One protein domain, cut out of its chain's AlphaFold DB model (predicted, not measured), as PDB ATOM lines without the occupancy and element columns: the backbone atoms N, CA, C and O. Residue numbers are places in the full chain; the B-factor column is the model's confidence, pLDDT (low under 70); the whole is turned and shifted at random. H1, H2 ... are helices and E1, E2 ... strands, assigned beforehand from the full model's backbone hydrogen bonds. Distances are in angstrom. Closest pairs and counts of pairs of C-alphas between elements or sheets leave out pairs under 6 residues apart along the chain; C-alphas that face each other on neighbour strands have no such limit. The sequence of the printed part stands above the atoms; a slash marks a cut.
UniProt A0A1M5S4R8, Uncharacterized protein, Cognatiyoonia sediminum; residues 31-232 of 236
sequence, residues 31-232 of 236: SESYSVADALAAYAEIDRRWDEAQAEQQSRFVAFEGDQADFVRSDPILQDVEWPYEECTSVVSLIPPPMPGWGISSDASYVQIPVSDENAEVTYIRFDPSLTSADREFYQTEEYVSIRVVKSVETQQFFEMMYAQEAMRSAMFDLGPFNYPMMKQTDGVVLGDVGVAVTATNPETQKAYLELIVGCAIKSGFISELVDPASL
ATOM      1  N   SER A  31     296.255 242.266 334.299       52.31
ATOM      2  CA  SER A  31     296.280 242.712 332.914       52.31
ATOM      3  C   SER A  31     297.746 242.907 332.525       52.31
ATOM      4  O   SER A  31     298.525 243.421 333.331       52.31
ATOM      5  N   GLU A  32     298.131 242.513 331.310       52.50
ATOM      6  CA  GLU A  32     299.429 242.927 330.767       52.50
ATOM      7  C   GLU A  32     299.569 244.443 330.935       52.50
ATOM      8  O   GLU A  32     298.603 245.175 330.684       52.50
ATOM      9  N   SER A  33     300.740 244.897 331.400       57.12
ATOM     10  CA  SER A  33     300.984 246.326 331.553       57.12
ATOM     11  C   SER A  33     300.762 247.010 330.211       57.12
ATOM     12  O   SER A  33     301.142 246.502 329.148       57.12
ATOM     13  N   TYR A  34     300.097 248.155 330.248       53.78
ATOM     14  CA  TYR A  34     299.878 248.952 329.057       53.78
ATOM     15  C   TYR A  34     300.326 250.381 329.309       53.78
ATOM     16  O   TYR A  34     300.149 250.941 330.392       53.78
ATOM     17  N   SER A  35     300.930 250.957 328.275       57.91
ATOM     18  CA  SER A  35     301.298 252.360 328.244       57.91
ATOM     19  C   SER A  35     300.284 253.128 327.420       57.91
ATOM     20  O   SER A  35     299.725 252.637 326.434       57.91
ATOM     21  N   VAL A  36     300.035 254.356 327.843       55.84
ATOM     22  CA  VAL A  36     299.054 255.236 327.219       55.84
ATOM     23  C   VAL A  36     299.745 256.544 326.886       55.84
ATOM     24  O   VAL A  36     300.581 257.022 327.641       55.84
ATOM     25  N   ALA A  37     299.460 257.078 325.698       57.16
ATOM     26  CA  ALA A  37     300.192 258.225 325.160       57.16
ATOM     27  C   ALA A  37     299.902 259.525 325.919       57.16
ATOM     28  O   ALA A  37     300.768 260.387 325.959       57.16
ATOM     29  N   ASP A  38     298.728 259.612 326.553       61.16
ATOM     30  CA  ASP A  38     298.290 260.728 327.388       61.16
ATOM     31  C   ASP A  38     297.456 260.203 328.558       61.16
ATOM     32  O   ASP A  38     296.706 259.235 328.418       61.16
ATOM     33  N   ALA A  39     297.515 260.877 329.702       57.16
ATOM     34  CA  ALA A  39     296.785 260.453 330.891       57.16
ATOM     35  C   ALA A  39     295.247 260.540 330.733       57.16
ATOM     36  O   ALA A  39     294.524 259.732 331.303       57.16
ATOM     37  N   LEU A  40     294.719 261.423 329.873       63.91
ATOM     38  CA  LEU A  40     293.290 261.412 329.505       63.91
ATOM     39  C   LEU A  40     292.899 260.151 328.716       63.91
ATOM     40  O   LEU A  40     291.835 259.577 328.943       63.91
ATOM     41  N   ALA A  41     293.768 259.699 327.808       64.75
ATOM     42  CA  ALA A  41     293.573 258.440 327.097       64.75
ATOM     43  C   ALA A  41     293.735 257.237 328.040       64.75
ATOM     44  O   ALA A  41     293.051 256.236 327.854       64.75
ATOM     45  N   ALA A  42     294.578 257.360 329.076       62.09
ATOM     46  CA  ALA A  42     294.710 256.367 330.137       62.09
ATOM     47  C   ALA A  42     293.398 256.137 330.875       62.09
ATOM     48  O   ALA A  42     293.017 254.992 331.059       62.09
ATOM     49  N   TYR A  43     292.662 257.191 331.220       63.66
ATOM     50  CA  TYR A  43     291.373 257.029 331.893       63.66
ATOM     51  C   TYR A  43     290.276 256.457 331.001       63.66
ATOM     52  O   TYR A  43     289.538 255.586 331.444       63.66
ATOM     53  N   ALA A  44     290.207 256.866 329.732       67.94
ATOM     54  CA  ALA A  44     289.300 256.221 328.783       67.94
ATOM     55  C   ALA A  44     289.636 254.728 328.595       67.94
ATOM     56  O   ALA A  44     288.742 253.900 328.431       67.94
ATOM     57  N   GLU A  45     290.923 254.378 328.635       67.00
ATOM     58  CA  GLU A  45     291.376 252.990 328.613       67.00
ATOM     59  C   GLU A  45     291.069 252.265 329.932       67.00
ATOM     60  O   GLU A  45     290.638 251.121 329.874       67.00
ATOM     61  N   ILE A  46     291.197 252.914 331.095       65.94
ATOM     62  CA  ILE A  46     290.789 252.369 332.401       65.94
ATOM     63  C   ILE A  46     289.292 252.059 332.394       65.94
ATOM     64  O   ILE A  46     288.920 250.954 332.774       65.94
ATOM     65  N   ASP A  47     288.444 252.970 331.909       68.06
ATOM     66  CA  ASP A  47     286.997 252.750 331.781       68.06
ATOM     67  C   ASP A  47     286.692 251.581 330.831       68.06
ATOM     68  O   ASP A  47     285.889 250.698 331.132       68.06
ATOM     69  N   ARG A  48     287.390 251.507 329.694       71.44
ATOM     70  CA  ARG A  48     287.246 250.396 328.744       71.44
ATOM     71  C   ARG A  48     287.685 249.061 329.355       71.44
ATOM     72  O   ARG A  48     287.013 248.047 329.189       71.44
ATOM     73  N   ARG A  49     288.816 249.046 330.063       67.88
ATOM     74  CA  ARG A  49     289.357 247.875 330.767       67.88
ATOM     75  C   ARG A  49     288.493 247.491 331.956       67.88
ATOM     76  O   ARG A  49     288.433 246.315 332.296       67.88
ATOM     77  N   TRP A  50     287.821 248.457 332.574       68.19
ATOM     78  CA  TRP A  50     286.815 248.233 333.598       68.19
ATOM     79  C   TRP A  50     285.629 247.465 333.020       68.19
ATOM     80  O   TRP A  50     285.278 246.422 333.563       68.19
ATOM     81  N   ASP A  51     285.078 247.900 331.884       68.06
ATOM     82  CA  ASP A  51     283.990 247.180 331.207       68.06
ATOM     83  C   ASP A  51     284.402 245.740 330.848       68.06
ATOM     84  O   ASP A  51     283.636 244.793 331.048       68.06
ATOM     85  N   GLU A  52     285.633 245.553 330.356       68.50
ATOM     86  CA  GLU A  52     286.192 244.225 330.063       68.50
ATOM     87  C   GLU A  52     286.352 243.371 331.326       68.50
ATOM     88  O   GLU A  52     285.939 242.211 331.341       68.50
ATOM     89  N   ALA A  53     286.898 243.953 332.393       65.56
ATOM     90  CA  ALA A  53     287.081 243.302 333.683       65.56
ATOM     91  C   ALA A  53     285.739 242.891 334.305       65.56
ATOM     92  O   ALA A  53     285.602 241.771 334.794       65.56
ATOM     93  N   GLN A  54     284.720 243.749 334.230       67.12
ATOM     94  CA  GLN A  54     283.368 243.450 334.699       67.12
ATOM     95  C   GLN A  54     282.718 242.338 333.875       67.12
ATOM     96  O   GLN A  54     282.097 241.431 334.432       67.12
ATOM     97  N   ALA A  55     282.883 242.354 332.550       68.25
ATOM     98  CA  ALA A  55     282.396 241.279 331.691       68.25
ATOM     99  C   ALA A  55     283.083 239.939 332.009       68.25
ATOM    100  O   ALA A  55     282.420 238.897 332.059       68.25
ATOM    101  N   GLU A  56     284.391 239.960 332.271       66.69
ATOM    102  CA  GLU A  56     285.150 238.784 332.692       66.69
ATOM    103  C   GLU A  56     284.688 238.275 334.062       66.69
ATOM    104  O   GLU A  56     284.384 237.087 334.202       66.69
ATOM    105  N   GLN A  57     284.555 239.155 335.059       66.44
ATOM    106  CA  GLN A  57     284.032 238.801 336.380       66.44
ATOM    107  C   GLN A  57     282.618 238.216 336.283       66.44
ATOM    108  O   GLN A  57     282.342 237.169 336.865       66.44
ATOM    109  N   GLN A  58     281.732 238.814 335.486       68.62
ATOM    110  CA  GLN A  58     280.385 238.293 335.272       68.62
ATOM    111  C   GLN A  58     280.407 236.905 334.612       68.62
ATOM    112  O   GLN A  58     279.629 236.027 334.995       68.62
ATOM    113  N   SER A  59     281.304 236.673 333.648       68.19
ATOM    114  CA  SER A  59     281.492 235.356 333.029       68.19
ATOM    115  C   SER A  59     282.000 234.323 334.036       68.19
ATOM    116  O   SER A  59     281.521 233.187 334.053       68.19
ATOM    117  N   ARG A  60     282.949 234.708 334.897       65.50
ATOM    118  CA  ARG A  60     283.478 233.860 335.973       65.50
ATOM    119  C   ARG A  60     282.397 233.513 336.991       65.50
ATOM    120  O   ARG A  60     282.288 232.350 337.361       65.50
ATOM    121  N   PHE A  61     281.565 234.480 337.373       66.94
ATOM    122  CA  PHE A  61     280.461 234.264 338.309       66.94
ATOM    123  C   PHE A  61     279.480 233.219 337.790       66.94
ATOM    124  O   PHE A  61     279.082 232.317 338.516       66.94
ATOM    125  N   VAL A  62     279.119 233.312 336.508       69.31
ATOM    126  CA  VAL A  62     278.201 232.362 335.865       69.31
ATOM    127  C   VAL A  62     278.789 230.948 335.806       69.31
ATOM    128  O   VAL A  62     278.038 229.977 335.860       69.31
ATOM    129  N   ALA A  63     280.113 230.824 335.699       68.94
ATOM    130  CA  ALA A  63     280.817 229.543 335.672       68.94
ATOM    131  C   ALA A  63     281.174 228.996 337.070       68.94
ATOM    132  O   ALA A  63     281.656 227.869 337.173       68.94
ATOM    133  N   PHE A  64     280.980 229.778 338.134       69.19
ATOM    134  CA  PHE A  64     281.369 229.406 339.489       69.19
ATOM    135  C   PHE A  64     280.287 228.559 340.170       69.19
ATOM    136  O   PHE A  64     279.132 228.963 340.275       69.19
ATOM    137  N   GLU A  65     280.668 227.377 340.662       70.31
ATOM    138  CA  GLU A  65     279.750 226.418 341.302       70.31
ATOM    139  C   GLU A  65     279.783 226.460 342.851       70.31
ATOM    140  O   GLU A  65     279.153 225.622 343.500       70.31
ATOM    141  N   GLY A  66     280.522 227.399 343.462       68.69
ATOM    142  CA  GLY A  66     280.675 227.535 344.923       68.69
ATOM    143  C   GLY A  66     279.714 228.534 345.592       68.69
ATOM    144  O   GLY A  66     278.758 229.009 344.980       68.69
ATOM    145  N   ASP A  67     279.962 228.870 346.865       62.69
ATOM    146  CA  ASP A  67     279.150 229.850 347.606       62.69
ATOM    147  C   ASP A  67     279.443 231.288 347.143       62.69
ATOM    148  O   ASP A  67     280.589 231.674 346.916       62.69
ATOM    149  N   GLN A  68     278.410 232.122 347.047       54.06
ATOM    150  CA  GLN A  68     278.512 233.510 346.595       54.06
ATOM    151  C   GLN A  68     279.522 234.319 347.423       54.06
ATOM    152  O   GLN A  68     280.211 235.178 346.879       54.06
ATOM    153  N   ALA A  69     279.637 234.038 348.724       51.06
ATOM    154  CA  ALA A  69     280.606 234.692 349.602       51.06
ATOM    155  C   ALA A  69     282.067 234.359 349.247       51.06
ATOM    156  O   ALA A  69     282.949 235.173 349.517       51.06
ATOM    157  N   ASP A  70     282.318 233.206 348.626       50.00
ATOM    158  CA  ASP A  70     283.643 232.797 348.156       50.00
ATOM    159  C   ASP A  70     283.971 233.422 346.790       50.00
ATOM    160  O   ASP A  70     285.132 233.702 346.512       50.00
ATOM    161  N   PHE A  71     282.950 233.734 345.982       53.66
ATOM    162  CA  PHE A  71     283.108 234.457 344.716       53.66
ATOM    163  C   PHE A  71     283.242 235.977 344.886       53.66
ATOM    164  O   PHE A  71     284.081 236.610 344.263       53.66
ATOM    165  N   VAL A  72     282.442 236.605 345.750       48.31
ATOM    166  CA  VAL A  72     282.581 238.050 346.042       48.31
ATOM    167  C   VAL A  72     283.922 238.342 346.734       48.31
ATOM    168  O   VAL A  72     284.423 239.459 346.686       48.31
ATOM    169  N   ARG A  73     284.528 237.320 347.349       49.28
ATOM    170  CA  ARG A  73     285.911 237.346 347.831       49.28
ATOM    171  C   ARG A  73     286.954 237.179 346.729       49.28
ATOM    172  O   ARG A  73     288.089 237.558 346.972       49.28
ATOM    173  N   SER A  74     286.611 236.627 345.563       46.41
ATOM    174  CA  SER A  74     287.569 236.381 344.485       46.41
ATOM    175  C   SER A  74     287.817 237.642 343.652       46.41
ATOM    176  O   SER A  74     287.191 237.858 342.620       46.41
ATOM    177  N   ASP A  75     288.766 238.432 344.148       52.88
ATOM    178  CA  ASP A  75     289.729 239.254 343.410       52.88
ATOM    179  C   ASP A  75     289.201 240.359 342.473       52.88
ATOM    180  O   ASP A  75     288.800 240.078 341.336       52.88
ATOM    181  N   PRO A  76     289.326 241.648 342.860       54.38
ATOM    182  CA  PRO A  76     289.325 242.720 341.871       54.38
ATOM    183  C   PRO A  76     290.447 242.481 340.846       54.38
ATOM    184  O   PRO A  76     291.544 242.030 341.187       54.38
ATOM    185  N   ILE A  77     290.183 242.789 339.575       59.53
ATOM    186  CA  ILE A  77     291.205 242.767 338.525       59.53
ATOM    187  C   ILE A  77     292.089 243.995 338.733       59.53
ATOM    188  O   ILE A  77     291.619 245.131 338.692       59.53
ATOM    189  N   LEU A  78     293.374 243.772 338.992       62.00
ATOM    190  CA  LEU A  78     294.334 244.846 339.221       62.00
ATOM    191  C   LEU A  78     294.994 245.233 337.897       62.00
ATOM    192  O   LEU A  78     295.529 244.383 337.183       62.00
ATOM    193  N   GLN A  79     294.943 246.523 337.580       61.09
ATOM    194  CA  GLN A  79     295.496 247.093 336.359       61.09
ATOM    195  C   GLN A  79     296.800 247.831 336.675       61.09
ATOM    196  O   GLN A  79     296.803 248.802 337.439       61.09
ATOM    197  N   ASP A  80     297.899 247.360 336.083       63.88
ATOM    198  CA  ASP A  80     299.183 248.065 336.062       63.88
ATOM    199  C   ASP A  80     299.212 249.008 334.852       63.88
ATOM    200  O   ASP A  80     299.103 248.567 333.703       63.88
ATOM    201  N   VAL A  81     299.289 250.310 335.118       63.44
ATOM    202  CA  VAL A  81     299.161 251.363 334.104       63.44
ATOM    203  C   VAL A  81     300.423 252.206 334.123       63.44
ATOM    204  O   VAL A  81     300.757 252.796 335.150       63.44
ATOM    205  N   GLU A  82     301.091 252.319 332.976       63.12
ATOM    206  CA  GLU A  82     302.216 253.235 332.792       63.12
ATOM    207  C   GLU A  82     301.726 254.551 332.168       63.12
ATOM    208  O   GLU A  82     301.169 254.577 331.066       63.12
ATOM    209  N   TRP A  83     301.942 255.659 332.885       64.69
ATOM    210  CA  TRP A  83     301.463 256.993 332.520       64.69
ATOM    211  C   TRP A  83     302.618 257.824 331.950       64.69
ATOM    212  O   TRP A  83     303.733 257.752 332.473       64.69
ATOM    213  N   PRO A  84     302.372 258.689 330.955       56.06
ATOM    214  CA  PRO A  84     303.337 259.676 330.487       56.06
ATOM    215  C   PRO A  84     303.349 260.862 331.468       56.06
ATOM    216  O   PRO A  84     302.797 261.933 331.220       56.06
ATOM    217  N   TYR A  85     303.926 260.639 332.646       55.31
ATOM    218  CA  TYR A  85     304.089 261.627 333.710       55.31
ATOM    219  C   TYR A  85     305.393 262.396 333.524       55.31
ATOM    220  O   TYR A  85     306.413 261.980 334.059       55.31
ATOM    221  N   GLU A  86     305.409 263.488 332.755       57.34
ATOM    222  CA  GLU A  86     306.654 264.268 332.597       57.34
ATOM    223  C   GLU A  86     306.460 265.783 332.434       57.34
ATOM    224  O   GLU A  86     307.402 266.536 332.686       57.34
ATOM    225  N   GLU A  87     305.262 266.257 332.070       67.19
ATOM    226  CA  GLU A  87     305.036 267.696 331.886       67.19
ATOM    227  C   GLU A  87     304.636 268.417 333.179       67.19
ATOM    228  O   GLU A  87     305.129 269.514 333.413       67.19
ATOM    229  N   CYS A  88     303.807 267.821 334.045       74.62
ATOM    230  CA  CYS A  88     303.371 268.399 335.331       74.62
ATOM    231  C   CYS A  88     302.877 269.859 335.254       74.62
ATOM    232  O   CYS A  88     303.112 270.657 336.159       74.62
ATOM    233  N   THR A  89     302.205 270.205 334.155       73.75
ATOM    234  CA  THR A  89     301.674 271.539 333.809       73.75
ATOM    235  C   THR A  89     300.144 271.598 333.805       73.75
ATOM    236  O   THR A  89     299.558 272.667 333.650       73.75
ATOM    237  N   SER A  90     299.481 270.452 333.942       74.12
ATOM    238  CA  SER A  90     298.026 270.282 333.921       74.12
ATOM    239  C   SER A  90     297.561 269.347 335.036       74.12
ATOM    240  O   SER A  90     298.342 268.523 335.518       74.12
ATOM    241  N   VAL A  91     296.272 269.435 335.396       77.50
ATOM    242  CA  VAL A  91     295.606 268.588 336.408       77.50
ATOM    243  C   VAL A  91     295.980 267.115 336.251       77.50
ATOM    244  O   VAL A  91     296.335 266.456 337.223       77.50
ATOM    245  N   VAL A  92     295.950 266.616 335.017       74.81
ATOM    246  CA  VAL A  92     296.164 265.197 334.734       74.81
ATOM    247  C   VAL A  92     297.653 264.838 334.724       74.81
ATOM    248  O   VAL A  92     298.044 263.800 335.245       74.81
ATOM    249  N   SER A  93     298.512 265.719 334.205       77.94
ATOM    250  CA  SER A  93     299.967 265.493 334.196       77.94
ATOM    251  C   SER A  93     300.618 265.544 335.584       77.94
ATOM    252  O   SER A  93     301.779 265.178 335.719       77.94
ATOM    253  N   LEU A  94     299.891 266.011 336.606       82.88
ATOM    254  CA  LEU A  94     300.333 266.015 338.000       82.88
ATOM    255  C   LEU A  94     300.076 264.690 338.718       82.88
ATOM    256  O   LEU A  94     300.487 264.553 339.866       82.88
ATOM    257  N   ILE A  95     299.409 263.728 338.080       84.75
ATOM    258  CA  ILE A  95     299.185 262.405 338.654       84.75
ATOM    259  C   ILE A  95     300.382 261.508 338.309       84.75
ATOM    260  O   ILE A  95     300.551 261.150 337.142       84.75
ATOM    261  N   PRO A  96     301.225 261.137 339.290       83.94
ATOM    262  CA  PRO A  96     302.341 260.231 339.064       83.94
ATOM    263  C   PRO A  96     301.843 258.816 338.764       83.94
ATOM    264  O   PRO A  96     300.780 258.427 339.263       83.94
ATOM    265  N   PRO A  97     302.620 258.019 338.009       80.62
ATOM    266  CA  PRO A  97     302.319 256.612 337.801       80.62
ATOM    267  C   PRO A  97     302.361 255.856 339.138       80.62
ATOM    268  O   PRO A  97     302.980 256.331 340.103       80.62
ATOM    269  N   PRO A  98     301.734 254.672 339.213       79.19
ATOM    270  CA  PRO A  98     301.845 253.829 340.390       79.19
ATOM    271  C   PRO A  98     303.314 253.477 340.671       79.19
ATOM    272  O   PRO A  98     304.095 253.161 339.773       79.19
ATOM    273  N   MET A  99     303.708 253.532 341.945       82.31
ATOM    274  CA  MET A  99     305.001 253.002 342.385       82.31
ATOM    275  C   MET A  99     305.056 251.474 342.197       82.31
ATOM    276  O   MET A  99     304.012 250.823 342.198       82.31
ATOM    277  N   PRO A 100     306.250 250.856 342.102       76.62
ATOM    278  CA  PRO A 100     306.361 249.404 341.990       76.62
ATOM    279  C   PRO A 100     305.584 248.674 343.094       76.62
ATOM    280  O   PRO A 100     305.765 248.963 344.279       76.62
ATOM    281  N   GLY A 101     304.722 247.733 342.700       73.44
ATOM    282  CA  GLY A 101     303.817 247.039 343.620       73.44
ATOM    283  C   GLY A 101     302.539 247.815 343.954       73.44
ATOM    284  O   GLY A 101     301.904 247.505 344.952       73.44
ATOM    285  N   TRP A 102     302.158 248.819 343.162       78.81
ATOM    286  CA  TRP A 102     300.873 249.519 343.255       78.81
ATOM    287  C   TRP A 102     300.122 249.424 341.924       78.81
ATOM    288  O   TRP A 102     300.747 249.337 340.873       78.81
ATOM    289  N   GLY A 103     298.790 249.456 341.957       75.44
ATOM    290  CA  GLY A 103     297.963 249.423 340.746       75.44
ATOM    291  C   GLY A 103     296.543 249.938 340.972       75.44
ATOM    292  O   GLY A 103     296.162 250.263 342.098       75.44
ATOM    293  N   ILE A 104     295.757 250.026 339.900       75.25
ATOM    294  CA  ILE A 104     294.357 250.473 339.946       75.25
ATOM    295  C   ILE A 104     293.450 249.252 340.088       75.25
ATOM    296  O   ILE A 104     293.577 248.286 339.338       75.25
ATOM    297  N   SER A 105     292.518 249.292 341.038       70.56
ATOM    298  CA  SER A 105     291.504 248.242 341.174       70.56
ATOM    299  C   SER A 105     290.401 248.391 340.127       70.56
ATOM    300  O   SER A 105     289.901 249.496 339.905       70.56
ATOM    301  N   SER A 106     289.954 247.273 339.549       60.06
ATOM    302  CA  SER A 106     288.778 247.197 338.674       60.06
ATOM    303  C   SER A 106     287.475 247.624 339.336       60.06
ATOM    304  O   SER A 106     286.467 247.697 338.655       60.06
ATOM    305  N   ASP A 107     287.446 247.895 340.635       57.31
ATOM    306  CA  ASP A 107     286.242 248.384 341.315       57.31
ATOM    307  C   ASP A 107     286.327 249.898 341.588       57.31
ATOM    308  O   ASP A 107     285.382 250.516 342.079       57.31
ATOM    309  N   ALA A 108     287.460 250.528 341.250       55.09
ATOM    310  CA  ALA A 108     287.765 251.908 341.612       55.09
ATOM    311  C   ALA A 108     286.999 252.962 340.793       55.09
ATOM    312  O   ALA A 108     286.887 254.099 341.255       55.09
ATOM    313  N   SER A 109     286.421 252.614 339.635       50.94
ATOM    314  CA  SER A 109     285.654 253.561 338.800       50.94
ATOM    315  C   SER A 109     284.446 254.166 339.533       50.94
ATOM    316  O   SER A 109     284.028 255.277 339.225       50.94
ATOM    317  N   TYR A 110     283.921 253.490 340.564       47.31
ATOM    318  CA  TYR A 110     282.804 253.984 341.380       47.31
ATOM    319  C   TYR A 110     283.191 255.089 342.377       47.31
ATOM    320  O   TYR A 110     282.318 255.800 342.878       47.31
ATOM    321  N   VAL A 111     284.482 255.208 342.705       50.97
ATOM    322  CA  VAL A 111     285.015 256.159 343.698       50.97
ATOM    323  C   VAL A 111     285.765 257.307 343.017       50.97
ATOM    324  O   VAL A 111     285.902 258.381 343.596       50.97
ATOM    325  N   GLN A 112     286.219 257.109 341.780       59.19
ATOM    326  CA  GLN A 112     286.962 258.112 341.025       59.19
ATOM    327  C   GLN A 112     286.019 259.182 340.460       59.19
ATOM    328  O   GLN A 112     285.026 258.891 339.792       59.19
ATOM    329  N   ILE A 113     286.321 260.451 340.737       57.41
ATOM    330  CA  ILE A 113     285.616 261.573 340.114       57.41
ATOM    331  C   ILE A 113     285.987 261.590 338.621       57.41
ATOM    332  O   ILE A 113     287.178 261.463 338.319       57.41
ATOM    333  N   PRO A 114     285.024 261.799 337.695       63.94
ATOM    334  CA  PRO A 114     285.301 261.861 336.267       63.94
ATOM    335  C   PRO A 114     286.479 262.779 335.969       63.94
ATOM    336  O   PRO A 114     286.513 263.938 336.402       63.94
ATOM    337  N   VAL A 115     287.447 262.234 335.243       67.06
ATOM    338  CA  VAL A 115     288.670 262.952 334.925       67.06
ATOM    339  C   VAL A 115     288.394 263.926 333.804       67.06
ATOM    340  O   VAL A 115     287.788 263.604 332.783       67.06
ATOM    341  N   SER A 116     288.835 265.149 334.024       69.88
ATOM    342  CA  SER A 116     288.683 266.272 333.121       69.88
ATOM    343  C   SER A 116     289.882 267.196 333.273       69.88
ATOM    344  O   SER A 116     290.697 267.044 334.186       69.88
ATOM    345  N   ASP A 117     289.944 268.215 332.425       72.31
ATOM    346  CA  ASP A 117     290.954 269.270 332.528       72.31
ATOM    347  C   ASP A 117     290.871 270.054 333.853       72.31
ATOM    348  O   ASP A 117     291.812 270.764 334.213       72.31
ATOM    349  N   GLU A 118     289.756 269.942 334.586       80.25
ATOM    350  CA  GLU A 118     289.498 270.682 335.823       80.25
ATOM    351  C   GLU A 118     289.568 269.818 337.085       80.25
ATOM    352  O   GLU A 118     289.762 270.342 338.180       80.25
ATOM    353  N   ASN A 119     289.422 268.502 336.971       82.81
ATOM    354  CA  ASN A 119     289.429 267.616 338.126       82.81
ATOM    355  C   ASN A 119     289.872 266.209 337.734       82.81
ATOM    356  O   ASN A 119     289.398 265.674 336.737       82.81
ATOM    357  N   ALA A 120     290.691 265.590 338.574       80.12
ATOM    358  CA  ALA A 120     291.058 264.190 338.472       80.12
ATOM    359  C   ALA A 120     291.187 263.572 339.870       80.12
ATOM    360  O   ALA A 120     291.688 264.209 340.799       80.12
ATOM    361  N   GLU A 121     290.739 262.329 340.024       84.00
ATOM    362  CA  GLU A 121     290.999 261.526 341.217       84.00
ATOM    363  C   GLU A 121     291.428 260.123 340.794       84.00
ATOM    364  O   GLU A 121     290.788 259.499 339.948       84.00
ATOM    365  N   VAL A 122     292.527 259.633 341.361       80.31
ATOM    366  CA  VAL A 122     292.992 258.256 341.174       80.31
ATOM    367  C   VAL A 122     293.225 257.612 342.523       80.31
ATOM    368  O   VAL A 122     293.728 258.257 343.438       80.31
ATOM    369  N   THR A 123     292.913 256.324 342.619       83.38
ATOM    370  CA  THR A 123     293.234 255.518 343.795       83.38
ATOM    371  C   THR A 123     294.088 254.336 343.372       83.38
ATOM    372  O   THR A 123     293.641 253.507 342.579       83.38
ATOM    373  N   TYR A 124     295.295 254.256 343.926       82.44
ATOM    374  CA  TYR A 124     296.162 253.091 343.815       82.44
ATOM    375  C   TYR A 124     296.048 252.227 345.064       82.44
ATOM    376  O   TYR A 124     295.930 252.734 346.181       82.44
ATOM    377  N   ILE A 125     296.130 250.919 344.870       79.38
ATOM    378  CA  ILE A 125     296.137 249.921 345.935       79.38
ATOM    379  C   ILE A 125     297.467 249.180 345.875       79.38
ATOM    380  O   ILE A 125     297.958 248.860 344.787       79.38
ATOM    381  N   ARG A 126     298.068 248.950 347.041       77.06
ATOM    382  CA  ARG A 126     299.295 248.174 347.160       77.06
ATOM    383  C   ARG A 126     299.020 246.702 346.892       77.06
ATOM    384  O   ARG A 126     297.997 246.146 347.274       77.06
ATOM    385  N   PHE A 127     300.008 246.073 346.291       66.62
ATOM    386  CA  PHE A 127     300.035 244.684 345.916       66.62
ATOM    387  C   PHE A 127     301.375 244.058 346.323       66.62
ATOM    388  O   PHE A 127     302.437 244.673 346.198       66.62
ATOM    389  N   ASP A 128     301.324 242.813 346.795       62.44
ATOM    390  CA  ASP A 128     302.506 241.971 346.958       62.44
ATOM    391  C   ASP A 128     302.514 240.871 345.873       62.44
ATOM    392  O   ASP A 128     301.717 239.932 345.961       62.44
ATOM    393  N   PRO A 129     303.427 240.931 344.878       54.31
ATOM    394  CA  PRO A 129     303.554 239.921 343.821       54.31
ATOM    395  C   PRO A 129     303.900 238.521 344.267       54.31
ATOM    396  O   PRO A 129     303.831 237.595 343.456       54.31
ATOM    397  N   SER A 130     304.281 238.353 345.526       57.06
ATOM    398  CA  SER A 130     304.594 237.050 346.082       57.06
ATOM    399  C   SER A 130     303.400 236.358 346.745       57.06
ATOM    400  O   SER A 130     303.500 235.161 347.012       57.06
ATOM    401  N   LEU A 131     302.283 237.063 346.972       55.91
ATOM    402  CA  LEU A 131     301.099 236.523 347.648       55.91
ATOM    403  C   LEU A 131     300.059 235.996 346.650       55.91
ATOM    404  O   LEU A 131     299.801 236.591 345.603       55.91
ATOM    405  N   THR A 132     299.434 234.869 346.986       55.03
ATOM    406  CA  THR A 132     298.316 234.298 346.218       55.03
ATOM    407  C   THR A 132     296.981 234.705 346.845       55.03
ATOM    408  O   THR A 132     296.942 234.967 348.043       55.03
ATOM    409  N   SER A 133     295.862 234.713 346.104       51.31
ATOM    410  CA  SER A 133     294.547 235.059 346.702       51.31
ATOM    411  C   SER A 133     294.101 234.081 347.804       51.31
ATOM    412  O   SER A 133     293.230 234.386 348.619       51.31
ATOM    413  N   ALA A 134     294.725 232.899 347.862       49.84
ATOM    414  CA  ALA A 134     294.519 231.913 348.917       49.84
ATOM    415  C   ALA A 134     295.215 232.294 350.239       49.84
ATOM    416  O   ALA A 134     294.885 231.733 351.290       49.84
ATOM    417  N   ASP A 135     296.167 233.231 350.211       54.12
ATOM    418  CA  ASP A 135     296.857 233.707 351.399       54.12
ATOM    419  C   ASP A 135     295.976 234.689 352.164       54.12
ATOM    420  O   ASP A 135     295.540 235.720 351.665       54.12
ATOM    421  N   ARG A 136     295.748 234.412 353.447       51.88
ATOM    422  CA  ARG A 136     294.953 235.287 354.319       51.88
ATOM    423  C   ARG A 136     295.518 236.715 354.412       51.88
ATOM    424  O   ARG A 136     294.763 237.636 354.709       51.88
ATOM    425  N   GLU A 137     296.817 236.893 354.185       55.78
ATOM    426  CA  GLU A 137     297.503 238.193 354.200       55.78
ATOM    427  C   GLU A 137     297.247 239.028 352.932       55.78
ATOM    428  O   GLU A 137     297.414 240.247 352.962       55.78
ATOM    429  N   PHE A 138     296.742 238.398 351.865       54.06
ATOM    430  CA  PHE A 138     296.414 239.022 350.584       54.06
ATOM    431  C   PHE A 138     295.408 240.178 350.719       54.06
ATOM    432  O   PHE A 138     295.609 241.236 350.138       54.06
ATOM    433  N   TYR A 139     294.377 240.024 351.561       49.53
ATOM    434  CA  TYR A 139     293.361 241.066 351.815       49.53
ATOM    435  C   TYR A 139     293.577 241.838 353.127       49.53
ATOM    436  O   TYR A 139     292.804 242.724 353.469       49.53
ATOM    437  N   GLN A 140     294.591 241.485 353.926       48.81
ATOM    438  CA  GLN A 140     294.864 242.176 355.199       48.81
ATOM    439  C   GLN A 140     295.776 243.394 355.037       48.81
ATOM    440  O   GLN A 140     295.967 244.147 355.992       48.81
ATOM    441  N   THR A 141     296.329 243.584 353.842       54.78
ATOM    442  CA  THR A 141     297.323 244.607 353.522       54.78
ATOM    443  C   THR A 141     296.765 245.697 352.609       54.78
ATOM    444  O   THR A 141     297.544 246.281 351.867       54.78
ATOM    445  N   GLU A 142     295.454 245.994 352.668       64.69
ATOM    446  CA  GLU A 142     294.778 247.059 351.894       64.69
ATOM    447  C   GLU A 142     295.324 248.465 352.238       64.69
ATOM    448  O   GLU A 142     294.682 249.324 352.848       64.69
ATOM    449  N   GLU A 143     296.573 248.706 351.859       77.94
ATOM    450  CA  GLU A 143     297.183 250.010 351.771       77.94
ATOM    451  C   GLU A 143     296.689 250.623 350.470       77.94
ATOM    452  O   GLU A 143     296.877 250.070 349.385       77.94
ATOM    453  N   TYR A 144     296.041 251.774 350.584       84.00
ATOM    454  CA  TYR A 144     295.648 252.559 349.433       84.00
ATOM    455  C   TYR A 144     296.303 253.929 349.500       84.00
ATOM    456  O   TYR A 144     296.729 254.402 350.560       84.00
ATOM    457  N   VAL A 145     296.336 254.573 348.345       87.06
ATOM    458  CA  VAL A 145     296.637 255.986 348.185       87.06
ATOM    459  C   VAL A 145     295.669 256.567 347.166       87.06
ATOM    460  O   VAL A 145     295.569 256.071 346.051       87.06
ATOM    461  N   SER A 146     294.934 257.600 347.562       87.44
ATOM    462  CA  SER A 146     294.101 258.420 346.689       87.44
ATOM    463  C   SER A 146     294.799 259.755 346.445       87.44
ATOM    464  O   SER A 146     295.250 260.418 347.384       87.44
ATOM    465  N   ILE A 147     294.907 260.130 345.177       88.31
ATOM    466  CA  ILE A 147     295.467 261.394 344.712       88.31
ATOM    467  C   ILE A 147     294.334 262.143 344.033       88.31
ATOM    468  O   ILE A 147     293.807 261.702 343.012       88.31
ATOM    469  N   ARG A 148     293.985 263.296 344.593       88.44
ATOM    470  CA  ARG A 148     292.947 264.172 344.073       88.44
ATOM    471  C   ARG A 148     293.558 265.493 343.640       88.44
ATOM    472  O   ARG A 148     294.198 266.172 344.441       88.44
ATOM    473  N   VAL A 149     293.320 265.872 342.391       88.44
ATOM    474  CA  VAL A 149     293.787 267.123 341.790       88.44
ATOM    475  C   VAL A 149     292.577 267.900 341.295       88.44
ATOM    476  O   VAL A 149     291.782 267.389 340.511       88.44
ATOM    477  N   VAL A 150     292.422 269.135 341.761       88.38
ATOM    478  CA  VAL A 150     291.270 269.984 341.443       88.38
ATOM    479  C   VAL A 150     291.755 271.368 341.053       88.38
ATOM    480  O   VAL A 150     292.338 272.084 341.867       88.38
ATOM    481  N   LYS A 151     291.468 271.780 339.825       88.25
ATOM    482  CA  LYS A 151     291.588 273.170 339.401       88.25
ATOM    483  C   LYS A 151     290.423 273.956 339.985       88.25
ATOM    484  O   LYS A 151     289.260 273.654 339.735       88.25
ATOM    485  N   SER A 152     290.730 274.959 340.798       84.12
ATOM    486  CA  SER A 152     289.704 275.753 341.468       84.12
ATOM    487  C   SER A 152     290.226 277.152 341.748       84.12
ATOM    488  O   SER A 152     291.107 277.351 342.585       84.12
ATOM    489  N   VAL A 153     289.622 278.134 341.077       82.94
ATOM    490  CA  VAL A 153     289.911 279.558 341.299       82.94
ATOM    491  C   VAL A 153     289.635 279.941 342.754       82.94
ATOM    492  O   VAL A 153     290.376 280.725 343.337       82.94
ATOM    493  N   GLU A 154     288.607 279.357 343.376       83.50
ATOM    494  CA  GLU A 154     288.301 279.592 344.790       83.50
ATOM    495  C   GLU A 154     289.395 279.034 345.705       83.50
ATOM    496  O   GLU A 154     289.813 279.707 346.646       83.50
ATOM    497  N   THR A 155     289.903 277.831 345.417       80.69
ATOM    498  CA  THR A 155     291.007 277.221 346.174       80.69
ATOM    499  C   THR A 155     292.282 278.047 346.038       80.69
ATOM    500  O   THR A 155     292.960 278.278 347.039       80.69
ATOM    501  N   GLN A 156     292.571 278.551 344.835       83.50
ATOM    502  CA  GLN A 156     293.696 279.448 344.588       83.50
ATOM    503  C   GLN A 156     293.549 280.760 345.370       83.50
ATOM    504  O   GLN A 156     294.435 281.110 346.143       83.50
ATOM    505  N   GLN A 157     292.417 281.458 345.250       86.19
ATOM    506  CA  GLN A 157     292.173 282.717 345.967       86.19
ATOM    507  C   GLN A 157     292.224 282.539 347.487       86.19
ATOM    508  O   GLN A 157     292.747 283.388 348.213       86.19
ATOM    509  N   PHE A 158     291.688 281.423 347.985       85.12
ATOM    510  CA  PHE A 158     291.725 281.094 349.402       85.12
ATOM    511  C   PHE A 158     293.161 280.860 349.883       85.12
ATOM    512  O   PHE A 158     293.562 281.414 350.911       85.12
ATOM    513  N   PHE A 159     293.956 280.106 349.120       86.81
ATOM    514  CA  PHE A 159     295.382 279.940 349.377       86.81
ATOM    515  C   PHE A 159     296.106 281.286 349.370       86.81
ATOM    516  O   PHE A 159     296.823 281.589 350.322       86.81
ATOM    517  N   GLU A 160     295.869 282.123 348.360       87.00
ATOM    518  CA  GLU A 160     296.520 283.423 348.220       87.00
ATOM    519  C   GLU A 160     296.241 284.342 349.407       87.00
ATOM    520  O   GLU A 160     297.158 284.922 349.992       87.00
ATOM    521  N   MET A 161     294.978 284.412 349.825       88.56
ATOM    522  CA  MET A 161     294.561 285.199 350.977       88.56
ATOM    523  C   MET A 161     295.257 284.744 352.268       88.56
ATOM    524  O   MET A 161     295.716 285.586 353.046       88.56
ATOM    525  N   MET A 162     295.336 283.430 352.511       89.19
ATOM    526  CA  MET A 162     295.969 282.890 353.718       89.19
ATOM    527  C   MET A 162     297.495 283.012 353.674       89.19
ATOM    528  O   MET A 162     298.120 283.309 354.691       89.19
ATOM    529  N   TYR A 163     298.105 282.777 352.515       88.38
ATOM    530  CA  TYR A 163     299.556 282.732 352.373       88.38
ATOM    531  C   TYR A 163     300.187 284.131 352.332       88.38
ATOM    532  O   TYR A 163     301.307 284.320 352.815       88.38
ATOM    533  N   ALA A 164     299.459 285.136 351.832       89.69
ATOM    534  CA  ALA A 164     299.912 286.527 351.810       89.69
ATOM    535  C   ALA A 164     300.033 287.154 353.213       89.69
ATOM    536  O   ALA A 164     300.835 288.066 353.419       89.69
ATOM    537  N   GLN A 165     299.256 286.682 354.194       91.75
ATOM    538  CA  GLN A 165     299.282 287.205 355.561       91.75
ATOM    539  C   GLN A 165     300.222 286.381 356.445       91.75
ATOM    540  O   GLN A 165     299.962 285.213 356.705       91.75
ATOM    541  N   GLU A 166     301.276 286.987 356.998       89.69
ATOM    542  CA  GLU A 166     302.304 286.273 357.782       89.69
ATOM    543  C   GLU A 166     301.741 285.464 358.966       89.69
ATOM    544  O   GLU A 166     302.150 284.319 359.190       89.69
ATOM    545  N   ALA A 167     300.779 286.038 359.694       91.00
ATOM    546  CA  ALA A 167     300.127 285.374 360.820       91.00
ATOM    547  C   ALA A 167     299.335 284.134 360.374       91.00
ATOM    548  O   ALA A 167     299.409 283.096 361.028       91.00
ATOM    549  N   MET A 168     298.619 284.218 359.246       89.88
ATOM    550  CA  MET A 168     297.872 283.081 358.698       89.88
ATOM    551  C   MET A 168     298.803 282.054 358.069       89.88
ATOM    552  O   MET A 168     298.650 280.868 358.337       89.88
ATOM    553  N   ARG A 169     299.820 282.493 357.322       90.25
ATOM    554  CA  ARG A 169     300.840 281.622 356.742       90.25
ATOM    555  C   ARG A 169     301.485 280.729 357.802       90.25
ATOM    556  O   ARG A 169     301.514 279.516 357.649       90.25
ATOM    557  N   SER A 170     301.929 281.319 358.911       88.75
ATOM    558  CA  SER A 170     302.571 280.574 360.006       88.75
ATOM    559  C   SER A 170     301.590 279.668 360.764       88.75
ATOM    560  O   SER A 170     301.966 278.612 361.278       88.75
ATOM    561  N   ALA A 171     300.320 280.072 360.854       90.94
ATOM    562  CA  ALA A 171     299.294 279.298 361.542       90.94
ATOM    563  C   ALA A 171     298.812 278.099 360.714       90.94
ATOM    564  O   ALA A 171     298.676 277.013 361.270       90.94
ATOM    565  N   MET A 172     298.593 278.286 359.412       90.44
ATOM    566  CA  MET A 172     297.867 277.359 358.537       90.44
ATOM    567  C   MET A 172     298.771 276.451 357.707       90.44
ATOM    568  O   MET A 172     298.303 275.403 357.257       90.44
ATOM    569  N   PHE A 173     300.038 276.829 357.515       91.81
ATOM    570  CA  PHE A 173     300.957 276.092 356.658       91.81
ATOM    571  C   PHE A 173     302.154 275.537 357.420       91.81
ATOM    572  O   PHE A 173     302.677 276.179 358.333       91.81
ATOM    573  N   ASP A 174     302.583 274.351 357.001       91.62
ATOM    574  CA  ASP A 174     303.870 273.755 357.342       91.62
ATOM    575  C   ASP A 174     304.755 273.653 356.096       91.62
ATOM    576  O   ASP A 174     304.297 273.780 354.955       91.62
ATOM    577  N   LEU A 175     306.053 273.445 356.324       90.00
ATOM    578  CA  LEU A 175     307.003 273.172 355.253       90.00
ATOM    579  C   LEU A 175     306.892 271.705 354.837       90.00
ATOM    580  O   LEU A 175     307.243 270.808 355.604       90.00
ATOM    581  N   GLY A 176     306.430 271.486 353.613       89.00
ATOM    582  CA  GLY A 176     306.350 270.184 352.974       89.00
ATOM    583  C   GLY A 176     307.616 269.793 352.204       89.00
ATOM    584  O   GLY A 176     308.705 270.349 352.428       89.00
ATOM    585  N   PRO A 177     307.483 268.836 351.267       91.31
ATOM    586  CA  PRO A 177     308.523 268.473 350.311       91.31
ATOM    587  C   PRO A 177     309.179 269.692 349.666       91.31
ATOM    588  O   PRO A 177     308.508 270.644 349.278       91.31
ATOM    589  N   PHE A 178     310.508 269.679 349.574       93.19
ATOM    590  CA  PHE A 178     311.302 270.762 348.982       93.19
ATOM    591  C   PHE A 178     311.082 272.161 349.589       93.19
ATOM    592  O   PHE A 178     311.397 273.156 348.945       93.19
ATOM    593  N   ASN A 179     310.614 272.244 350.843       93.00
ATOM    594  CA  ASN A 179     310.156 273.475 351.508       93.00
ATOM    595  C   ASN A 179     308.896 274.106 350.886       93.00
ATOM    596  O   ASN A 179     308.589 275.262 351.177       93.00
ATOM    597  N   TYR A 180     308.150 273.373 350.062       93.00
ATOM    598  CA  TYR A 180     306.907 273.871 349.494       93.00
ATOM    599  C   TYR A 180     305.816 273.962 350.578       93.00
ATOM    600  O   TYR A 180     305.710 273.053 351.407       93.00
ATOM    601  N   PRO A 181     305.007 275.034 350.626       92.06
ATOM    602  CA  PRO A 181     303.992 275.189 351.663       92.06
ATOM    603  C   PRO A 181     302.842 274.185 351.537       92.06
ATOM    604  O   PRO A 181     302.218 274.062 350.485       92.06
ATOM    605  N   MET A 182     302.516 273.528 352.647       91.50
ATOM    606  CA  MET A 182     301.405 272.581 352.761       91.50
ATOM    607  C   MET A 182     300.397 273.031 353.805       91.50
ATOM    608  O   MET A 182     300.784 273.529 354.858       91.50
ATOM    609  N   MET A 183     299.109 272.816 353.550       88.06
ATOM    610  CA  MET A 183     298.057 273.122 354.518       88.06
ATOM    611  C   MET A 183     298.001 272.064 355.623       88.06
ATOM    612  O   MET A 183     297.803 270.885 355.345       88.06
ATOM    613  N   LYS A 184     298.066 272.496 356.885       85.31
ATOM    614  CA  LYS A 184     298.094 271.615 358.069       85.31
ATOM    615  C   LYS A 184     296.868 270.721 358.267       85.31
ATOM    616  O   LYS A 184     296.954 269.730 358.977       85.31
ATOM    617  N   GLN A 185     295.701 271.127 357.764       75.75
ATOM    618  CA  GLN A 185     294.429 270.447 358.065       75.75
ATOM    619  C   GLN A 185     294.003 269.432 357.009       75.75
ATOM    620  O   GLN A 185     293.156 268.590 357.291       75.75
ATOM    621  N   THR A 186     294.523 269.548 355.795       71.31
ATOM    622  CA  THR A 186     294.066 268.739 354.661       71.31
ATOM    623  C   THR A 186     295.203 267.960 354.017       71.31
ATOM    624  O   THR A 186     294.965 267.335 352.990       71.31
ATOM    625  N   ASP A 187     296.432 268.090 354.541       74.00
ATOM    626  CA  ASP A 187     297.679 267.602 353.935       74.00
ATOM    627  C   ASP A 187     297.764 267.901 352.430       74.00
ATOM    628  O   ASP A 187     298.307 267.141 351.629       74.00
ATOM    629  N   GLY A 188     297.172 269.034 352.049       84.62
ATOM    630  CA  GLY A 188     297.008 269.458 350.671       84.62
ATOM    631  C   GLY A 188     298.015 270.534 350.307       84.62
ATOM    632  O   GLY A 188     298.443 271.330 351.151       84.62
ATOM    633  N   VAL A 189     298.364 270.579 349.031       91.19
ATOM    634  CA  VAL A 189     299.255 271.576 348.445       91.19
ATOM    635  C   VAL A 189     298.531 272.307 347.321       91.19
ATOM    636  O   VAL A 189     297.681 271.731 346.649       91.19
ATOM    637  N   VAL A 190     298.848 273.583 347.120       90.75
ATOM    638  CA  VAL A 190     298.353 274.352 345.971       90.75
ATOM    639  C   VAL A 190     299.518 274.614 345.027       90.75
ATOM    640  O   VAL A 190     300.506 275.238 345.418       90.75
ATOM    641  N   LEU A 191     299.417 274.102 343.803       89.94
ATOM    642  CA  LEU A 191     300.426 274.162 342.748       89.94
ATOM    643  C   LEU A 191     299.845 274.971 341.590       89.94
ATOM    644  O   LEU A 191     298.831 274.581 341.027       89.94
ATOM    645  N   GLY A 192     300.437 276.122 341.264       87.12
ATOM    646  CA  GLY A 192     299.854 277.028 340.272       87.12
ATOM    647  C   GLY A 192     298.409 277.395 340.634       87.12
ATOM    648  O   GLY A 192     298.168 278.016 341.671       87.12
ATOM    649  N   ASP A 193     297.467 276.968 339.792       87.19
ATOM    650  CA  ASP A 193     296.017 277.154 339.928       87.19
ATOM    651  C   ASP A 193     295.252 275.883 340.368       87.19
ATOM    652  O   ASP A 193     294.015 275.856 340.332       87.19
ATOM    653  N   VAL A 194     295.956 274.830 340.805       89.06
ATOM    654  CA  VAL A 194     295.342 273.561 341.230       89.06
ATOM    655  C   VAL A 194     295.626 273.233 342.693       89.06
ATOM    656  O   VAL A 194     296.730 273.411 343.204       89.06
ATOM    657  N   GLY A 195     294.615 272.707 343.378       90.25
ATOM    658  CA  GLY A 195     294.761 272.049 344.670       90.25
ATOM    659  C   GLY A 195     295.029 270.560 344.480       90.25
ATOM    660  O   GLY A 195     294.305 269.888 343.751       90.25
ATOM    661  N   VAL A 196     296.039 270.041 345.168       91.00
ATOM    662  CA  VAL A 196     296.361 268.616 345.235       91.00
ATOM    663  C   VAL A 196     296.181 268.135 346.666       91.00
ATOM    664  O   VAL A 196     296.701 268.744 347.602       91.00
ATOM    665  N   ALA A 197     295.478 267.023 346.838       91.06
ATOM    666  CA  ALA A 197     295.367 266.309 348.099       91.06
ATOM    667  C   ALA A 197     295.770 264.848 347.889       91.06
ATOM    668  O   ALA A 197     295.288 264.194 346.967       91.06
ATOM    669  N   VAL A 198     296.643 264.340 348.758       90.62
ATOM    670  CA  VAL A 198     297.040 262.930 348.771       90.62
ATOM    671  C   VAL A 198     296.581 262.334 350.091       90.62
ATOM    672  O   VAL A 198     296.953 262.829 351.152       90.62
ATOM    673  N   THR A 199     295.784 261.275 350.030       89.44
ATOM    674  CA  THR A 199     295.310 260.522 351.197       89.44
ATOM    675  C   THR A 199     295.835 259.104 351.089       89.44
ATOM    676  O   THR A 199     295.630 258.479 350.060       89.44
ATOM    677  N   ALA A 200     296.491 258.566 352.114       87.94
ATOM    678  CA  ALA A 200     296.944 257.176 352.092       87.94
ATOM    679  C   ALA A 200     296.763 256.500 353.449       87.94
ATOM    680  O   ALA A 200     296.762 257.168 354.483       87.94
ATOM    681  N   THR A 201     296.679 255.169 353.452       86.75
ATOM    682  CA  THR A 201     296.676 254.379 354.696       86.75
ATOM    683  C   THR A 201     297.994 254.541 355.463       86.75
ATOM    684  O   THR A 201     298.000 254.580 356.692       86.75
ATOM    685  N   ASN A 202     299.114 254.653 354.740       87.94
ATOM    686  CA  ASN A 202     300.453 254.823 355.299       87.94
ATOM    687  C   ASN A 202     300.977 256.259 355.053       87.94
ATOM    688  O   ASN A 202     301.145 256.648 353.891       87.94
ATOM    689  N   PRO A 203     301.315 257.032 356.107       88.44
ATOM    690  CA  PRO A 203     301.878 258.380 355.972       88.44
ATOM    691  C   PRO A 203     303.178 258.453 355.153       88.44
ATOM    692  O   PRO A 203     303.448 259.463 354.507       88.44
ATOM    693  N   GLU A 204     303.994 257.396 355.144       90.00
ATOM    694  CA  GLU A 204     305.220 257.353 354.336       90.00
ATOM    695  C   GLU A 204     304.901 257.272 352.840       90.00
ATOM    696  O   GLU A 204     305.544 257.938 352.032       90.00
ATOM    697  N   THR A 205     303.862 256.515 352.473       88.88
ATOM    698  CA  THR A 205     303.366 256.436 351.093       88.88
ATOM    699  C   THR A 205     302.767 257.766 350.652       88.88
ATOM    700  O   THR A 205     303.091 258.253 349.569       88.88
ATOM    701  N   GLN A 206     301.949 258.386 351.509       90.69
ATOM    702  CA  GLN A 206     301.400 259.722 351.269       90.69
ATOM    703  C   GLN A 206     302.522 260.721 350.972       90.69
ATOM    704  O   GLN A 206     302.487 261.430 349.967       90.69
ATOM    705  N   LYS A 207     303.553 260.733 351.825       90.50
ATOM    706  CA  LYS A 207     304.709 261.614 351.677       90.50
ATOM    707  C   LYS A 207     305.481 261.340 350.386       90.50
ATOM    708  O   LYS A 207     305.841 262.294 349.707       90.50
ATOM    709  N   ALA A 208     305.708 260.077 350.034       91.62
ATOM    710  CA  ALA A 208     306.424 259.702 348.817       91.62
ATOM    711  C   ALA A 208     305.695 260.168 347.544       91.62
ATOM    712  O   ALA A 208     306.311 260.786 346.678       91.62
ATOM    713  N   TYR A 209     304.377 259.959 347.448       91.06
ATOM    714  CA  TYR A 209     303.596 260.474 346.316       91.06
ATOM    715  C   TYR A 209     303.582 262.002 346.277       91.06
ATOM    716  O   TYR A 209     303.732 262.593 345.211       91.06
ATOM    717  N   LEU A 210     303.470 262.658 347.432       91.81
ATOM    718  CA  LEU A 210     303.514 264.112 347.483       91.81
ATOM    719  C   LEU A 210     304.885 264.674 347.067       91.81
ATOM    720  O   LEU A 210     304.944 265.684 346.369       91.81
ATOM    721  N   GLU A 211     305.984 264.018 347.449       92.50
ATOM    722  CA  GLU A 211     307.334 264.357 346.986       92.50
ATOM    723  C   GLU A 211     307.447 264.242 345.458       92.50
ATOM    724  O   GLU A 211     307.977 265.158 344.828       92.50
ATOM    725  N   LEU A 212     306.896 263.187 344.845       90.88
ATOM    726  CA  LEU A 212     306.880 263.038 343.384       90.88
ATOM    727  C   LEU A 212     306.125 264.186 342.700       90.88
ATOM    728  O   LEU A 212     306.657 264.783 341.760       90.88
ATOM    729  N   ILE A 213     304.924 264.511 343.188       91.56
ATOM    730  CA  ILE A 213     304.051 265.541 342.604       91.56
ATOM    731  C   ILE A 213     304.695 266.924 342.714       91.56
ATOM    732  O   ILE A 213     304.860 267.627 341.715       91.56
ATOM    733  N   VAL A 214     305.102 267.313 343.926       92.38
ATOM    734  CA  VAL A 214     305.697 268.632 344.180       92.38
ATOM    735  C   VAL A 214     307.028 268.768 343.442       92.38
ATOM    736  O   VAL A 214     307.292 269.809 342.846       92.38
ATOM    737  N   GLY A 215     307.864 267.725 343.436       91.31
ATOM    738  CA  GLY A 215     309.143 267.745 342.726       91.31
ATOM    739  C   GLY A 215     308.969 267.961 341.223       91.31
ATOM    740  O   GLY A 215     309.678 268.773 340.624       91.31
ATOM    741  N   CYS A 216     307.986 267.295 340.619       89.50
ATOM    742  CA  CYS A 216     307.695 267.469 339.203       89.50
ATOM    743  C   CYS A 216     307.141 268.866 338.888       89.50
ATOM    744  O   CYS A 216     307.643 269.535 337.987       89.50
ATOM    745  N   ALA A 217     306.203 269.365 339.697       90.56
ATOM    746  CA  ALA A 217     305.667 270.716 339.555       90.56
ATOM    747  C   ALA A 217     306.761 271.797 339.654       90.56
ATOM    748  O   ALA A 217     306.806 272.712 338.832       90.56
ATOM    749  N   ILE A 218     307.702 271.665 340.597       90.81
ATOM    750  CA  ILE A 218     308.852 272.577 340.719       90.81
ATOM    751  C   ILE A 218     309.730 272.524 339.464       90.81
ATOM    752  O   ILE A 218     310.097 273.573 338.933       90.81
ATOM    753  N   LYS A 219     310.054 271.322 338.971       89.44
ATOM    754  CA  LYS A 219     310.882 271.133 337.768       89.44
ATOM    755  C   LYS A 219     310.249 271.771 336.528       89.44
ATOM    756  O   LYS A 219     310.967 272.348 335.714       89.44
ATOM    757  N   SER A 220     308.927 271.703 336.419       86.19
ATOM    758  CA  SER A 220     308.158 272.270 335.309       86.19
ATOM    759  C   SER A 220     307.792 273.747 335.494       86.19
ATOM    760  O   SER A 220     307.209 274.350 334.596       86.19
ATOM    761  N   GLY A 221     308.127 274.353 336.639       86.75
ATOM    762  CA  GLY A 221     307.757 275.735 336.966       86.75
ATOM    763  C   GLY A 221     306.270 275.926 337.282       86.75
ATOM    764  O   GLY A 221     305.799 277.060 337.338       86.75
ATOM    765  N   PHE A 222     305.534 274.840 337.514       89.12
ATOM    766  CA  PHE A 222     304.115 274.837 337.858       89.12
ATOM    767  C   PHE A 222     303.910 275.045 339.368       89.12
ATOM    768  O   PHE A 222     303.389 274.198 340.091       89.12
ATOM    769  N   ILE A 223     304.384 276.180 339.872       89.19
ATOM    770  CA  ILE A 223     304.291 276.561 341.287       89.19
ATOM    771  C   ILE A 223     303.352 277.753 341.462       89.19
ATOM    772  O   ILE A 223     303.119 278.516 340.529       89.19
ATOM    773  N   SER A 224     302.783 277.911 342.658       87.81
ATOM    774  CA  SER A 224     301.926 279.062 342.958       87.81
ATOM    775  C   SER A 224     302.731 280.368 342.924       87.81
ATOM    776  O   SER A 224     303.853 280.415 343.424       87.81
ATOM    777  N   GLU A 225     302.145 281.444 342.388       86.19
ATOM    778  CA  GLU A 225     302.812 282.746 342.205       86.19
ATOM    779  C   GLU A 225     303.340 283.365 343.511       86.19
ATOM    780  O   GLU A 225     304.285 284.152 343.496       86.19
ATOM    781  N   LEU A 226     302.741 283.016 344.653       85.88
ATOM    782  CA  LEU A 226     303.153 283.524 345.964       85.88
ATOM    783  C   LEU A 226     304.307 282.742 346.600       85.88
ATOM    784  O   LEU A 226     304.811 283.148 347.653       85.88
ATOM    785  N   VAL A 227     304.704 281.615 346.011       87.88
ATOM    786  CA  VAL A 227     305.823 280.808 346.494       87.88
ATOM    787  C   VAL A 227     307.094 281.298 345.818       87.88
ATOM    788  O   VAL A 227     307.243 281.189 344.606       87.88
ATOM    789  N   ASP A 228     308.029 281.827 346.609       88.12
ATOM    790  CA  ASP A 228     309.331 282.259 346.099       88.12
ATOM    791  C   ASP A 228     310.138 281.036 345.618       88.12
ATOM    792  O   ASP A 228     310.523 280.209 346.457       88.12
ATOM    793  N   PRO A 229     310.460 280.920 344.314       86.88
ATOM    794  CA  PRO A 229     311.250 279.804 343.802       86.88
ATOM    795  C   PRO A 229     312.619 279.680 344.483       86.88
ATOM    796  O   PRO A 229     313.136 278.574 344.625       86.88
ATOM    797  N   ALA A 230     313.211 280.793 344.937       88.06
ATOM    798  CA  ALA A 230     314.508 280.790 345.611       88.06
ATOM    799  C   ALA A 230     314.453 280.193 347.031       88.06
ATOM    800  O   ALA A 230     315.492 279.840 347.590       88.06
ATOM    801  N   SER A 231     313.257 280.073 347.617       87.25
ATOM    802  CA  SER A 231     313.040 279.455 348.933       87.25
ATOM    803  C   SER A 231     312.943 277.922 348.882       87.25
ATOM    804  O   SER A 231     313.055 277.251 349.918       87.25
ATOM    805  N   LEU A 232     312.763 277.366 347.678       90.00
ATOM    806  CA  LEU A 232     312.587 275.940 347.441       90.00
ATOM    807  C   LEU A 232     313.935 275.215 347.396       90.00
ATOM    808  O   LEU A 232     314.945 275.731 346.912       90.00
TER     809      LEU A 232
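Overview. This is residues 31 to 232 of the 236 residues of an uncharacterized protein of Cognatiyoonia sediminum (UniProt A0A1M5S4R8). What shape do these atoms make? A strongly twisted sheet of seven strands makes a long body, with H5 along one face and H3 across the other; at one end H1 and H2 form an arm whose tip, residues 62 to 70, sticks out, and at the opposite end H3 and H4 make a corner. What is it built of? The printed part has 202 residues with five named helices and seven named strands, in the order H1 H2 E1 E2 E3 H3 H4 E4 E5 E6 E7 H5, of mixed class; the sheet runs E1 E2 E3 E7 E6 E5 E4, all antiparallel. How large is it? It is compact, with a radius of gyration of the C-alphas of 19.2 A and spans of 66 by 33 by 27 A.

Arrangement. Where do the first helices lie? H1, residues 39 to 63, only grazes the sheet, with residues 40 to 50. H2, residues 68 to 72, is close to H1 but not clearly touching: the closest C-alphas, of Phe 61 and Phe 71, are 6.9 A apart. How do the strands pair? E1, residues 102 to 105, E2, 119 to 126, and E3, 144 to 151, form a meander, each strand the antiparallel neighbour of the one before, with N 103 and O 125 at 3.0 A and N 122 and O 147 at 2.9 A. E4, residues 173 to 175, E5, 181 to 183, E6, 188 to 191, and E7, 194 to 200, form another, with N 174 and O 182 at 2.9 A, N 183 and O 188 at 2.9 A, and N 196 and O 189 at 2.8 A. E3 and E7 are antiparallel neighbours, with N 148 and O 197 at 2.9 A. Where are the other helices? H3, residues 153 to 164, and H5, 203 to 220, make three layers with the sheet, one helix on each face: H3 runs across the strands at a height of 9.1 A, closest to E7 at the C-alphas of Thr 155 and Gly 195, 6.6 A, and H5 along them at 8.9 A, over E7, closest at Ala 200 and Gln 206, 5.2 A. H4, residues 166 to 172, only grazes the sheet with residues 169 to 172, and touches residues 162 to 163 of H3 only at the corner, the closest C-alphas, of Tyr 163 and Arg 169, being 4.7 A apart. In H1 to H5 every O i to N i+4 pair is within hydrogen-bond range.

Along the chain. Where does the first helix run? H1 goes 35.1 A from C-alpha 39 at (296.785, 260.453, 330.891) to C-alpha 63. How long are the others? E2 measures 23.6 A, E3 23.3 A, E7 19.7 A, H3 16.1 A and H5 25.7 A, ending at C-alpha 220 at (308.158, 272.270, 335.309).

Size, cuts and confidence. How far does it reach? The two C-alphas farthest apart, of Glu 65 and Glu 166, are 66.1 A apart. Which links are long? Those from H2 to E1, E1 to E2 and E2 to E3 are long, and the printed part has no cut. Where is confidence low? The mean pLDDT of the printed part is 75.2, and 82 residues are under 70, among them 31 to 47 and 127 to 142.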